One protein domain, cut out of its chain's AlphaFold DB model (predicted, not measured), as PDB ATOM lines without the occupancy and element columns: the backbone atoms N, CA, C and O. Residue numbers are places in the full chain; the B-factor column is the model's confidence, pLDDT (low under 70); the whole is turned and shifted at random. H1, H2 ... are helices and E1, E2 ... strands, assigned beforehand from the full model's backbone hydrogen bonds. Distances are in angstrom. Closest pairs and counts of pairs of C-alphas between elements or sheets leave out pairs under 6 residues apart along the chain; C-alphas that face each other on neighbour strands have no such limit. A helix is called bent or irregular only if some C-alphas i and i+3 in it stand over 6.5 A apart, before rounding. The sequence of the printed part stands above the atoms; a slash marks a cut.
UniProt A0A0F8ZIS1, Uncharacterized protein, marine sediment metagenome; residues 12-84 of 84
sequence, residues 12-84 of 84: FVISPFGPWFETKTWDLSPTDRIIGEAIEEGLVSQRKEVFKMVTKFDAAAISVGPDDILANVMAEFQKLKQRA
ATOM      1  N   PHE A  12     248.350 173.814 207.379       84.94
ATOM      2  CA  PHE A  12     249.206 174.993 207.387       84.94
ATOM      3  C   PHE A  12     249.215 175.620 205.998       84.94
ATOM      4  O   PHE A  12     249.534 174.960 205.011       84.94
ATOM      5  N   VAL A  13     248.877 176.901 205.929       82.94
ATOM      6  CA  VAL A  13     249.029 177.723 204.733       82.94
ATOM      7  C   VAL A  13     250.309 178.516 204.903       82.94
ATOM      8  O   VAL A  13     250.375 179.434 205.718       82.94
ATOM      9  N   ILE A  14     251.335 178.156 204.145       80.94
ATOM     10  CA  ILE A  14     252.549 178.960 204.050       80.94
ATOM     11  C   ILE A  14     252.287 179.987 202.953       80.94
ATOM     12  O   ILE A  14     251.977 179.612 201.827       80.94
ATOM     13  N   SER A  15     252.354 181.272 203.296       74.81
ATOM     14  CA  SER A  15     252.245 182.384 202.347       74.81
ATOM     15  C   SER A  15     253.658 182.853 202.001       74.81
ATOM     16  O   SER A  15     254.200 183.700 202.722       74.81
ATOM     17  N   PRO A  16     254.283 182.298 200.945       61.44
ATOM     18  CA  PRO A  16     255.549 182.808 200.459       61.44
ATOM     19  C   PRO A  16     255.315 184.148 199.759       61.44
ATOM     20  O   PRO A  16     254.582 184.213 198.779       61.44
ATOM     21  N   PHE A  17     255.963 185.181 200.299       63.19
ATOM     22  CA  PHE A  17     256.121 186.535 199.759       63.19
ATOM     23  C   PHE A  17     254.848 187.395 199.604       63.19
ATOM     24  O   PHE A  17     253.824 186.992 199.055       63.19
ATOM     25  N   GLY A  18     254.936 188.637 200.095       59.16
ATOM     26  CA  GLY A  18     254.180 189.748 199.516       59.16
ATOM     27  C   GLY A  18     254.744 190.066 198.125       59.16
ATOM     28  O   GLY A  18     255.864 189.648 197.826       59.16
ATOM     29  N   PRO A  19     253.984 190.740 197.254       55.31
ATOM     30  CA  PRO A  19     254.421 191.036 195.896       55.31
ATOM     31  C   PRO A  19     255.764 191.771 195.925       55.31
ATOM     32  O   PRO A  19     255.871 192.896 196.404       55.31
ATOM     33  N   TRP A  20     256.799 191.102 195.428       54.53
ATOM     34  CA  TRP A  20     258.122 191.681 195.287       54.53
ATOM     35  C   TRP A  20     258.108 192.529 194.021       54.53
ATOM     36  O   TRP A  20     258.501 192.083 192.943       54.53
ATOM     37  N   PHE A  21     257.578 193.744 194.115       55.69
ATOM     38  CA  PHE A  21     257.815 194.717 193.064       55.69
ATOM     39  C   PHE A  21     259.286 195.124 193.179       55.69
ATOM     40  O   PHE A  21     259.646 195.998 193.959       55.69
ATOM     41  N   GLU A  22     260.166 194.476 192.417       54.19
ATOM     42  CA  GLU A  22     261.546 194.936 192.205       54.19
ATOM     43  C   GLU A  22     261.577 196.207 191.339       54.19
ATOM     44  O   GLU A  22     262.432 196.367 190.465       54.19
ATOM     45  N   THR A  23     260.632 197.132 191.521       56.25
ATOM     46  CA  THR A  23     260.747 198.432 190.879       56.25
ATOM     47  C   THR A  23     261.841 199.181 191.614       56.25
ATOM     48  O   THR A  23     261.689 199.657 192.737       56.25
ATOM     49  N   LYS A  24     263.011 199.231 190.978       61.69
ATOM     50  CA  LYS A  24     264.116 200.096 191.367       61.69
ATOM     51  C   LYS A  24     263.553 201.493 191.596       61.69
ATOM     52  O   LYS A  24     263.190 202.189 190.653       61.69
ATOM     53  N   THR A  25     263.431 201.886 192.858       59.28
ATOM     54  CA  THR A  25     262.690 203.091 193.255       59.28
ATOM     55  C   THR A  25     263.274 204.362 192.639       59.28
ATOM     56  O   THR A  25     262.587 205.381 192.589       59.28
ATOM     57  N   TRP A  26     264.522 204.318 192.162       64.25
ATOM     58  CA  TRP A  26     265.212 205.403 191.466       64.25
ATOM     59  C   TRP A  26     264.785 205.620 190.004       64.25
ATOM     60  O   TRP A  26     265.059 206.698 189.488       64.25
ATOM     61  N   ASP A  27     264.078 204.676 189.373       66.62
ATOM     62  CA  ASP A  27     263.579 204.801 187.987       66.62
ATOM     63  C   ASP A  27     262.095 205.221 187.907       66.62
ATOM     64  O   ASP A  27     261.549 205.391 186.817       66.62
ATOM     65  N   LEU A  28     261.425 205.399 189.051       73.31
ATOM     66  CA  LEU A  28     260.007 205.760 189.115       73.31
ATOM     67  C   LEU A  28     259.820 207.273 189.242       73.31
ATOM     68  O   LEU A  28     260.433 207.914 190.104       73.31
ATOM     69  N   SER A  29     258.912 207.841 188.443       84.31
ATOM     70  CA  SER A  29     258.466 209.217 188.665       84.31
ATOM     71  C   SER A  29     257.738 209.331 190.018       84.31
ATOM     72  O   SER A  29     257.262 208.323 190.555       84.31
ATOM     73  N   PRO A  30     257.600 210.539 190.600       85.12
ATOM     74  CA  PRO A  30     256.836 210.723 191.835       85.12
ATOM     75  C   PRO A  30     255.414 210.149 191.760       85.12
ATOM     76  O   PRO A  30     254.932 209.572 192.731       85.12
ATOM     77  N   THR A  31     254.767 210.251 190.597       87.00
ATOM     78  CA  THR A  31     253.432 209.691 190.355       87.00
ATOM     79  C   THR A  31     253.443 208.165 190.399       87.00
ATOM     80  O   THR A  31     252.586 207.569 191.047       87.00
ATOM     81  N   ASP A  32     254.428 207.527 189.765       82.56
ATOM     82  CA  ASP A  32     254.518 206.062 189.724       82.56
ATOM     83  C   ASP A  32     254.784 205.472 191.111       82.56
ATOM     84  O   ASP A  32     254.261 204.407 191.439       82.56
ATOM     85  N   ARG A  33     255.548 206.179 191.955       81.88
ATOM     86  CA  ARG A  33     255.759 205.789 193.359       81.88
ATOM     87  C   ARG A  33     254.456 205.779 194.149       81.88
ATOM     88  O   ARG A  33     254.157 204.782 194.791       81.88
ATOM     89  N   ILE A  34     253.663 206.846 194.048       85.31
ATOM     90  CA  ILE A  34     252.371 206.955 194.745       85.31
ATOM     91  C   ILE A  34     251.408 205.855 194.280       85.31
ATOM     92  O   ILE A  34     250.709 205.253 195.092       85.31
ATOM     93  N   ILE A  35     251.381 205.563 192.975       84.06
ATOM     94  CA  ILE A  35     250.576 204.463 192.426       84.06
ATOM     95  C   ILE A  35     251.054 203.117 192.983       84.06
ATOM     96  O   ILE A  35     250.230 202.300 193.392       84.06
ATOM     97  N   GLY A  36     252.370 202.892 193.026       82.88
ATOM     98  CA  GLY A  36     252.970 201.686 193.593       82.88
ATOM     99  C   GLY A  36     252.599 201.479 195.061       82.88
ATOM    100  O   GLY A  36     252.121 200.403 195.415       82.88
ATOM    101  N   GLU A  37     252.731 202.520 195.885       81.69
ATOM    102  CA  GLU A  37     252.357 202.497 197.307       81.69
ATOM    103  C   GLU A  37     250.868 202.178 197.498       81.69
ATOM    104  O   GLU A  37     250.512 201.319 198.305       81.69
ATOM    105  N   ALA A  38     249.983 202.800 196.712       86.25
ATOM    106  CA  ALA A  38     248.547 202.541 196.796       86.25
ATOM    107  C   ALA A  38     248.183 201.094 196.407       86.25
ATOM    108  O   ALA A  38     247.308 200.474 197.022       86.25
ATOM    109  N   ILE A  39     248.851 200.535 195.390       83.06
ATOM    110  CA  ILE A  39     248.680 199.131 194.988       83.06
ATOM    111  C   ILE A  39     249.162 198.199 196.103       83.06
ATOM    112  O   ILE A  39     248.460 197.247 196.452       83.06
ATOM    113  N   GLU A  40     250.339 198.468 196.667       81.44
ATOM    114  CA  GLU A  40     250.903 197.685 197.764       81.44
ATOM    115  C   GLU A  40     249.971 197.681 198.980       81.44
ATOM    116  O   GLU A  40     249.639 196.611 199.495       81.44
ATOM    117  N   GLU A  41     249.467 198.847 199.389       82.75
ATOM    118  CA  GLU A  41     248.524 198.969 200.501       82.75
ATOM    119  C   GLU A  41     247.245 198.151 200.252       82.75
ATOM    120  O   GLU A  41     246.790 197.403 201.129       82.75
ATOM    121  N   GLY A  42     246.701 198.219 199.032       85.38
ATOM    122  CA  GLY A  42     245.547 197.421 198.622       85.38
ATOM    123  C   GLY A  42     245.798 195.915 198.742       85.38
ATOM    124  O   GLY A  42     244.978 195.186 199.312       85.38
ATOM    125  N   LEU A  43     246.953 195.441 198.272       83.44
ATOM    126  CA  LEU A  43     247.331 194.025 198.327       83.44
ATOM    127  C   LEU A  43     247.599 193.554 199.760       83.44
ATOM    128  O   LEU A  43     247.188 192.452 200.134       83.44
ATOM    129  N   VAL A  44     248.220 194.388 200.597       81.75
ATOM    130  CA  VAL A  44     248.408 194.110 202.029       81.75
ATOM    131  C   VAL A  44     247.059 193.992 202.740       81.75
ATOM    132  O   VAL A  44     246.875 193.095 203.569       81.75
ATOM    133  N   SER A  45     246.096 194.854 202.411       85.94
ATOM    134  CA  SER A  45     244.739 194.786 202.964       85.94
ATOM    135  C   SER A  45     244.034 193.480 202.574       85.94
ATOM    136  O   SER A  45     243.594 192.726 203.447       85.94
ATOM    137  N   GLN A  46     244.039 193.132 201.284       87.50
ATOM    138  CA  GLN A  46     243.471 191.870 200.790       87.50
ATOM    139  C   GLN A  46     244.134 190.648 201.437       87.50
ATOM    140  O   GLN A  46     243.461 189.698 201.842       87.50
ATOM    141  N   ARG A  47     245.459 190.680 201.608       84.25
ATOM    142  CA  ARG A  47     246.204 189.620 202.293       84.25
ATOM    143  C   ARG A  47     245.722 189.421 203.730       84.25
ATOM    144  O   ARG A  47     245.519 188.279 204.147       84.25
ATOM    145  N   LYS A  48     245.501 190.504 204.485       85.19
ATOM    146  CA  LYS A  48     244.963 190.429 205.856       85.19
ATOM    147  C   LYS A  48     243.580 189.774 205.879       85.19
ATOM    148  O   LYS A  48     243.307 188.956 206.761       85.19
ATOM    149  N   GLU A  49     242.725 190.077 204.905       90.69
ATOM    150  CA  GLU A  49     241.411 189.437 204.783       90.69
ATOM    151  C   GLU A  49     241.524 187.936 204.508       90.69
ATOM    152  O   GLU A  49     240.850 187.142 205.169       90.69
ATOM    153  N   VAL A  50     242.421 187.526 203.604       87.19
ATOM    154  CA  VAL A  50     242.686 186.107 203.317       87.19
ATOM    155  C   VAL A  50     243.162 185.376 204.569       87.19
ATOM    156  O   VAL A  50     242.595 184.340 204.915       87.19
ATOM    157  N   PHE A  51     244.128 185.929 205.306       87.38
ATOM    158  CA  PHE A  51     244.603 185.335 206.562       87.38
ATOM    159  C   PHE A  51     243.457 185.158 207.569       87.38
ATOM    160  O   PHE A  51     243.304 184.088 208.161       87.38
ATOM    161  N   LYS A  52     242.584 186.164 207.708       88.62
ATOM    162  CA  LYS A  52     241.389 186.088 208.564       88.62
ATOM    163  C   LYS A  52     240.367 185.058 208.074       88.62
ATOM    164  O   LYS A  52     239.606 184.524 208.877       88.62
ATOM    165  N   MET A  53     240.286 184.795 206.773       88.25
ATOM    166  CA  MET A  53     239.415 183.751 206.236       88.25
ATOM    167  C   MET A  53     239.978 182.357 206.496       88.25
ATOM    168  O   MET A  53     239.217 181.490 206.916       88.25
ATOM    169  N   VAL A  54     241.285 182.153 206.315       86.75
ATOM    170  CA  VAL A  54     241.959 180.860 206.526       86.75
ATOM    171  C   VAL A  54     241.749 180.343 207.953       86.75
ATOM    172  O   VAL A  54     241.413 179.174 208.138       86.75
ATOM    173  N   THR A  55     241.810 181.219 208.961       84.25
ATOM    174  CA  THR A  55     241.566 180.827 210.362       84.25
ATOM    175  C   THR A  55     240.150 180.296 210.609       84.25
ATOM    176  O   THR A  55     239.947 179.446 211.476       84.25
ATOM    177  N   LYS A  56     239.151 180.706 209.812       86.75
ATOM    178  CA  LYS A  56     237.776 180.178 209.912       86.75
ATOM    179  C   LYS A  56     237.676 178.702 209.518       86.75
ATOM    180  O   LYS A  56     236.689 178.064 209.877       86.75
ATOM    181  N   PHE A  57     238.674 178.163 208.820       85.12
ATOM    182  CA  PHE A  57     238.737 176.761 208.398       85.12
ATOM    183  C   PHE A  57     239.529 175.866 209.363       85.12
ATOM    184  O   PHE A  57     239.730 174.695 209.058       85.12
ATOM    185  N   ASP A  58     239.928 176.381 210.535       84.94
ATOM    186  CA  ASP A  58     240.827 175.677 211.468       84.94
ATOM    187  C   ASP A  58     242.207 175.369 210.848       84.94
ATOM    188  O   ASP A  58     242.837 174.343 211.101       84.94
ATOM    189  N   ALA A  59     242.655 176.276 209.978       86.25
ATOM    190  CA  ALA A  59     243.971 176.260 209.363       86.25
ATOM    191  C   ALA A  59     244.820 177.413 209.915       86.25
ATOM    192  O   ALA A  59     244.318 178.515 210.155       86.25
ATOM    193  N   ALA A  60     246.116 177.166 210.087       84.62
ATOM    194  CA  ALA A  60     247.079 178.189 210.473       84.62
ATOM    195  C   ALA A  60     247.703 178.812 209.219       84.62
ATOM    196  O   ALA A  60     248.217 178.090 208.367       84.62
ATOM    197  N   ALA A  61     247.683 180.140 209.108       84.88
ATOM    198  CA  ALA A  61     248.406 180.865 208.066       84.88
ATOM    199  C   ALA A  61     249.737 181.383 208.628       84.88
ATOM    200  O   ALA A  61     249.751 182.080 209.642       84.88
ATOM    201  N   ILE A  62     250.843 181.035 207.975       84.69
ATOM    202  CA  ILE A  62     252.201 181.432 208.351       84.69
ATOM    203  C   ILE A  62     252.741 182.350 207.257       84.69
ATOM    204  O   ILE A  62     252.818 181.970 206.085       84.69
ATOM    205  N   SER A  63     253.102 183.570 207.648       80.38
ATOM    206  CA  SER A  63     253.802 184.520 206.788       80.38
ATOM    207  C   SER A  63     255.293 184.198 206.787       80.38
ATOM    208  O   SER A  63     255.881 184.036 207.853       80.38
ATOM    209  N   VAL A  64     255.892 184.077 205.603       77.31
ATOM    210  CA  VAL A  64     257.342 183.867 205.442       77.31
ATOM    211  C   VAL A  64     257.937 184.923 204.510       77.31
ATOM    212  O   VAL A  64     258.737 184.622 203.627       77.31
ATOM    213  N   GLY A  65     257.484 186.169 204.658       75.62
ATOM    214  CA  GLY A  65     258.022 187.294 203.907       75.62
ATOM    215  C   GLY A  65     259.436 187.673 204.369       75.62
ATOM    216  O   GLY A  65     259.866 187.259 205.449       75.62
ATOM    217  N   PRO A  66     260.162 188.485 203.580       70.69
ATOM    218  CA  PRO A  66     261.496 188.960 203.933       70.69
ATOM    219  C   PRO A  66     261.508 189.647 205.292       70.69
ATOM    220  O   PRO A  66     262.361 189.322 206.106       70.69
ATOM    221  N   ASP A  67     260.525 190.507 205.569       72.94
ATOM    222  CA  ASP A  67     260.411 191.218 206.846       72.94
ATOM    223  C   ASP A  67     260.182 190.267 208.028       72.94
ATOM    224  O   ASP A  67     260.793 190.431 209.085       72.94
ATOM    225  N   ASP A  68     259.359 189.228 207.840       75.50
ATOM    226  CA  ASP A  68     259.092 188.220 208.873       75.50
ATOM    227  C   ASP A  68     260.349 187.398 209.196       75.50
ATOM    228  O   ASP A  68     260.589 187.016 210.343       75.50
ATOM    229  N   ILE A  69     261.168 187.120 208.176       78.44
ATOM    230  CA  ILE A  69     262.405 186.343 208.302       78.44
ATOM    231  C   ILE A  69     263.566 187.229 208.780       78.44
ATOM    232  O   ILE A  69     264.459 186.742 209.480       78.44
ATOM    233  N   LEU A  70     263.555 188.526 208.458       79.94
ATOM    234  CA  LEU A  70     264.641 189.465 208.738       79.94
ATOM    235  C   LEU A  70     264.947 189.537 210.231       79.94
ATOM    236  O   LEU A  70     266.115 189.518 210.605       79.94
ATOM    237  N   ALA A  71     263.931 189.540 211.097       79.75
ATOM    238  CA  ALA A  71     264.139 189.536 212.546       79.75
ATOM    239  C   ALA A  71     264.966 188.322 213.007       79.75
ATOM    240  O   ALA A  71     265.919 188.467 213.776       79.75
ATOM    241  N   ASN A  72     264.653 187.132 212.486       83.12
ATOM    242  CA  ASN A  72     265.377 185.904 212.807       83.12
ATOM    243  C   ASN A  72     266.798 185.920 212.235       83.12
ATOM    244  O   ASN A  72     267.743 185.535 212.924       83.12
ATOM    245  N   VAL A  73     266.964 186.405 211.001       84.44
ATOM    246  CA  VAL A  73     268.278 186.553 210.357       84.44
ATOM    247  C   VAL A  73     269.161 187.529 211.138       84.44
ATOM    248  O   VAL A  73     270.317 187.221 211.422       84.44
ATOM    249  N   MET A  74     268.614 188.674 211.551       87.69
ATOM    250  CA  MET A  74     269.333 189.686 212.327       87.69
ATOM    251  C   MET A  74     269.708 189.180 213.720       87.69
ATOM    252  O   MET A  74     270.829 189.418 214.175       87.69
ATOM    253  N   ALA A  75     268.813 188.451 214.390       88.56
ATOM    254  CA  ALA A  75     269.110 187.831 215.677       88.56
ATOM    255  C   ALA A  75     270.257 186.814 215.566       88.56
ATOM    256  O   ALA A  75     271.151 186.790 216.413       88.56
ATOM    257  N   GLU A  76     270.271 185.996 214.513       89.06
ATOM    258  CA  GLU A  76     271.343 185.023 214.295       89.06
ATOM    259  C   GLU A  76     272.673 185.707 213.954       89.06
ATOM    260  O   GLU A  76     273.719 185.353 214.501       89.06
ATOM    261  N   PHE A  77     272.629 186.765 213.143       90.69
ATOM    262  CA  PHE A  77     273.799 187.585 212.840       90.69
ATOM    263  C   PHE A  77     274.422 188.203 214.103       90.69
ATOM    264  O   PHE A  77     275.642 188.175 214.276       90.69
ATOM    265  N   GLN A  78     273.602 188.712 215.029       91.12
ATOM    266  CA  GLN A  78     274.088 189.251 216.304       91.12
ATOM    267  C   GLN A  78     274.780 188.189 217.165       91.12
ATOM    268  O   GLN A  78     275.834 188.471 217.737       91.12
ATOM    269  N   LYS A  79     274.242 186.963 217.233       93.31
ATOM    270  CA  LYS A  79     274.883 185.857 217.969       93.31
ATOM    271  C   LYS A  79     276.244 185.497 217.386       93.31
ATOM    272  O   LYS A  79     277.176 185.246 218.143       93.31
ATOM    273  N   LEU A  80     276.364 185.472 216.060       91.31
ATOM    274  CA  LEU A  80     277.635 185.206 215.384       91.31
ATOM    275  C   LEU A  80     278.661 186.297 215.689       91.31
ATOM    276  O   LEU A  80     279.797 185.980 216.025       91.31
ATOM    277  N   LYS A  81     278.244 187.568 215.668       84.06
ATOM    278  CA  LYS A  81     279.114 188.700 216.015       84.06
ATOM    279  C   LYS A  81     279.594 188.669 217.470       84.06
ATOM    280  O   LYS A  81     280.693 189.122 217.735       84.06
ATOM    281  N   GLN A  82     278.793 188.158 218.405       78.94
ATOM    282  CA  GLN A  82     279.198 188.005 219.813       78.94
ATOM    283  C   GLN A  82     280.164 186.833 220.048       78.94
ATOM    284  O   GLN A  82     280.793 186.765 221.100       78.94
ATOM    285  N   ARG A  83     280.233 185.881 219.109       78.56
ATOM    286  CA  ARG A  83     281.112 184.704 219.171       78.56
ATOM    287  C   ARG A  83     282.441 184.897 218.432       78.56
ATOM    288  O   ARG A  83     283.312 184.044 218.581       78.56
ATOM    289  N   ALA A  84     282.551 185.947 217.622       63.38
ATOM    290  CA  ALA A  84     283.758 186.356 216.904       63.38
ATOM    291  C   ALA A  84     284.549 187.376 217.728       63.38
ATOM    292  O   ALA A  84     285.795 187.323 217.659       63.38
TER     293      ALA A  84
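What this domain is: This is residues 12 to 84 of the 84 residues of an uncharacterized protein of marine sediment metagenome (UniProt A0A0F8ZIS1). A flat, loose frame: two short parallel strands, E1 and E2, lie side by side near the end of one long helix, H1, and residues 69 to 84, mostly of a second helix, H2, stick out as a free arm. The 73 printed residues hold two named strands and two named helices in the order E1, H1, E2, H2, and the class is mostly helix. With a radius of gyration of the C-alphas of 16.7 A the whole is only just loose, close to extended; it spans 47 by 42 by 12 A.

How they stand to each other: E1, residues 12 to 15, and E2, residues 59 to 63, are parallel neighbours at 28 degrees. N 13 and O 60 are within hydrogen-bond range at 2.8 A, as are N 62 and O 13 at 2.8 A. With H1, residues 30 to 55, between them, they form a strand-helix-strand unit, two parallel neighbour strands joined through a helix, with a right-handed crossover. The closest C-alphas of H1 and E2 are those of Phe 51 and Ala 61, 6.1 A apart. H2, residues 66 to 83, is apart from E1 and from H1. In H1 every O i to N i+4 pair is within hydrogen-bond range; in H2 12 of 14 are.

Where its parts are: E1 begins at C-alpha 12, (249.206, 174.993, 207.387). H1 is 38.3 A long from C-alpha 30 at (256.836, 210.723, 191.835); E2 measures 13.1 A. H2, 25.2 A long, ends at C-alpha 83, (281.112, 184.704, 219.171); it is neither bent nor irregular, but only just: C-alphas 68 and 71 are 6.4 A apart.

The domain as a whole: The two C-alphas farthest apart, those of Thr 31 and Arg 83, are 47.1 A apart. The printed part has no cut. The link from E1 to H1 is long, with 14 residues. Residues 16 to 27 and residue 84 have pLDDT under 70.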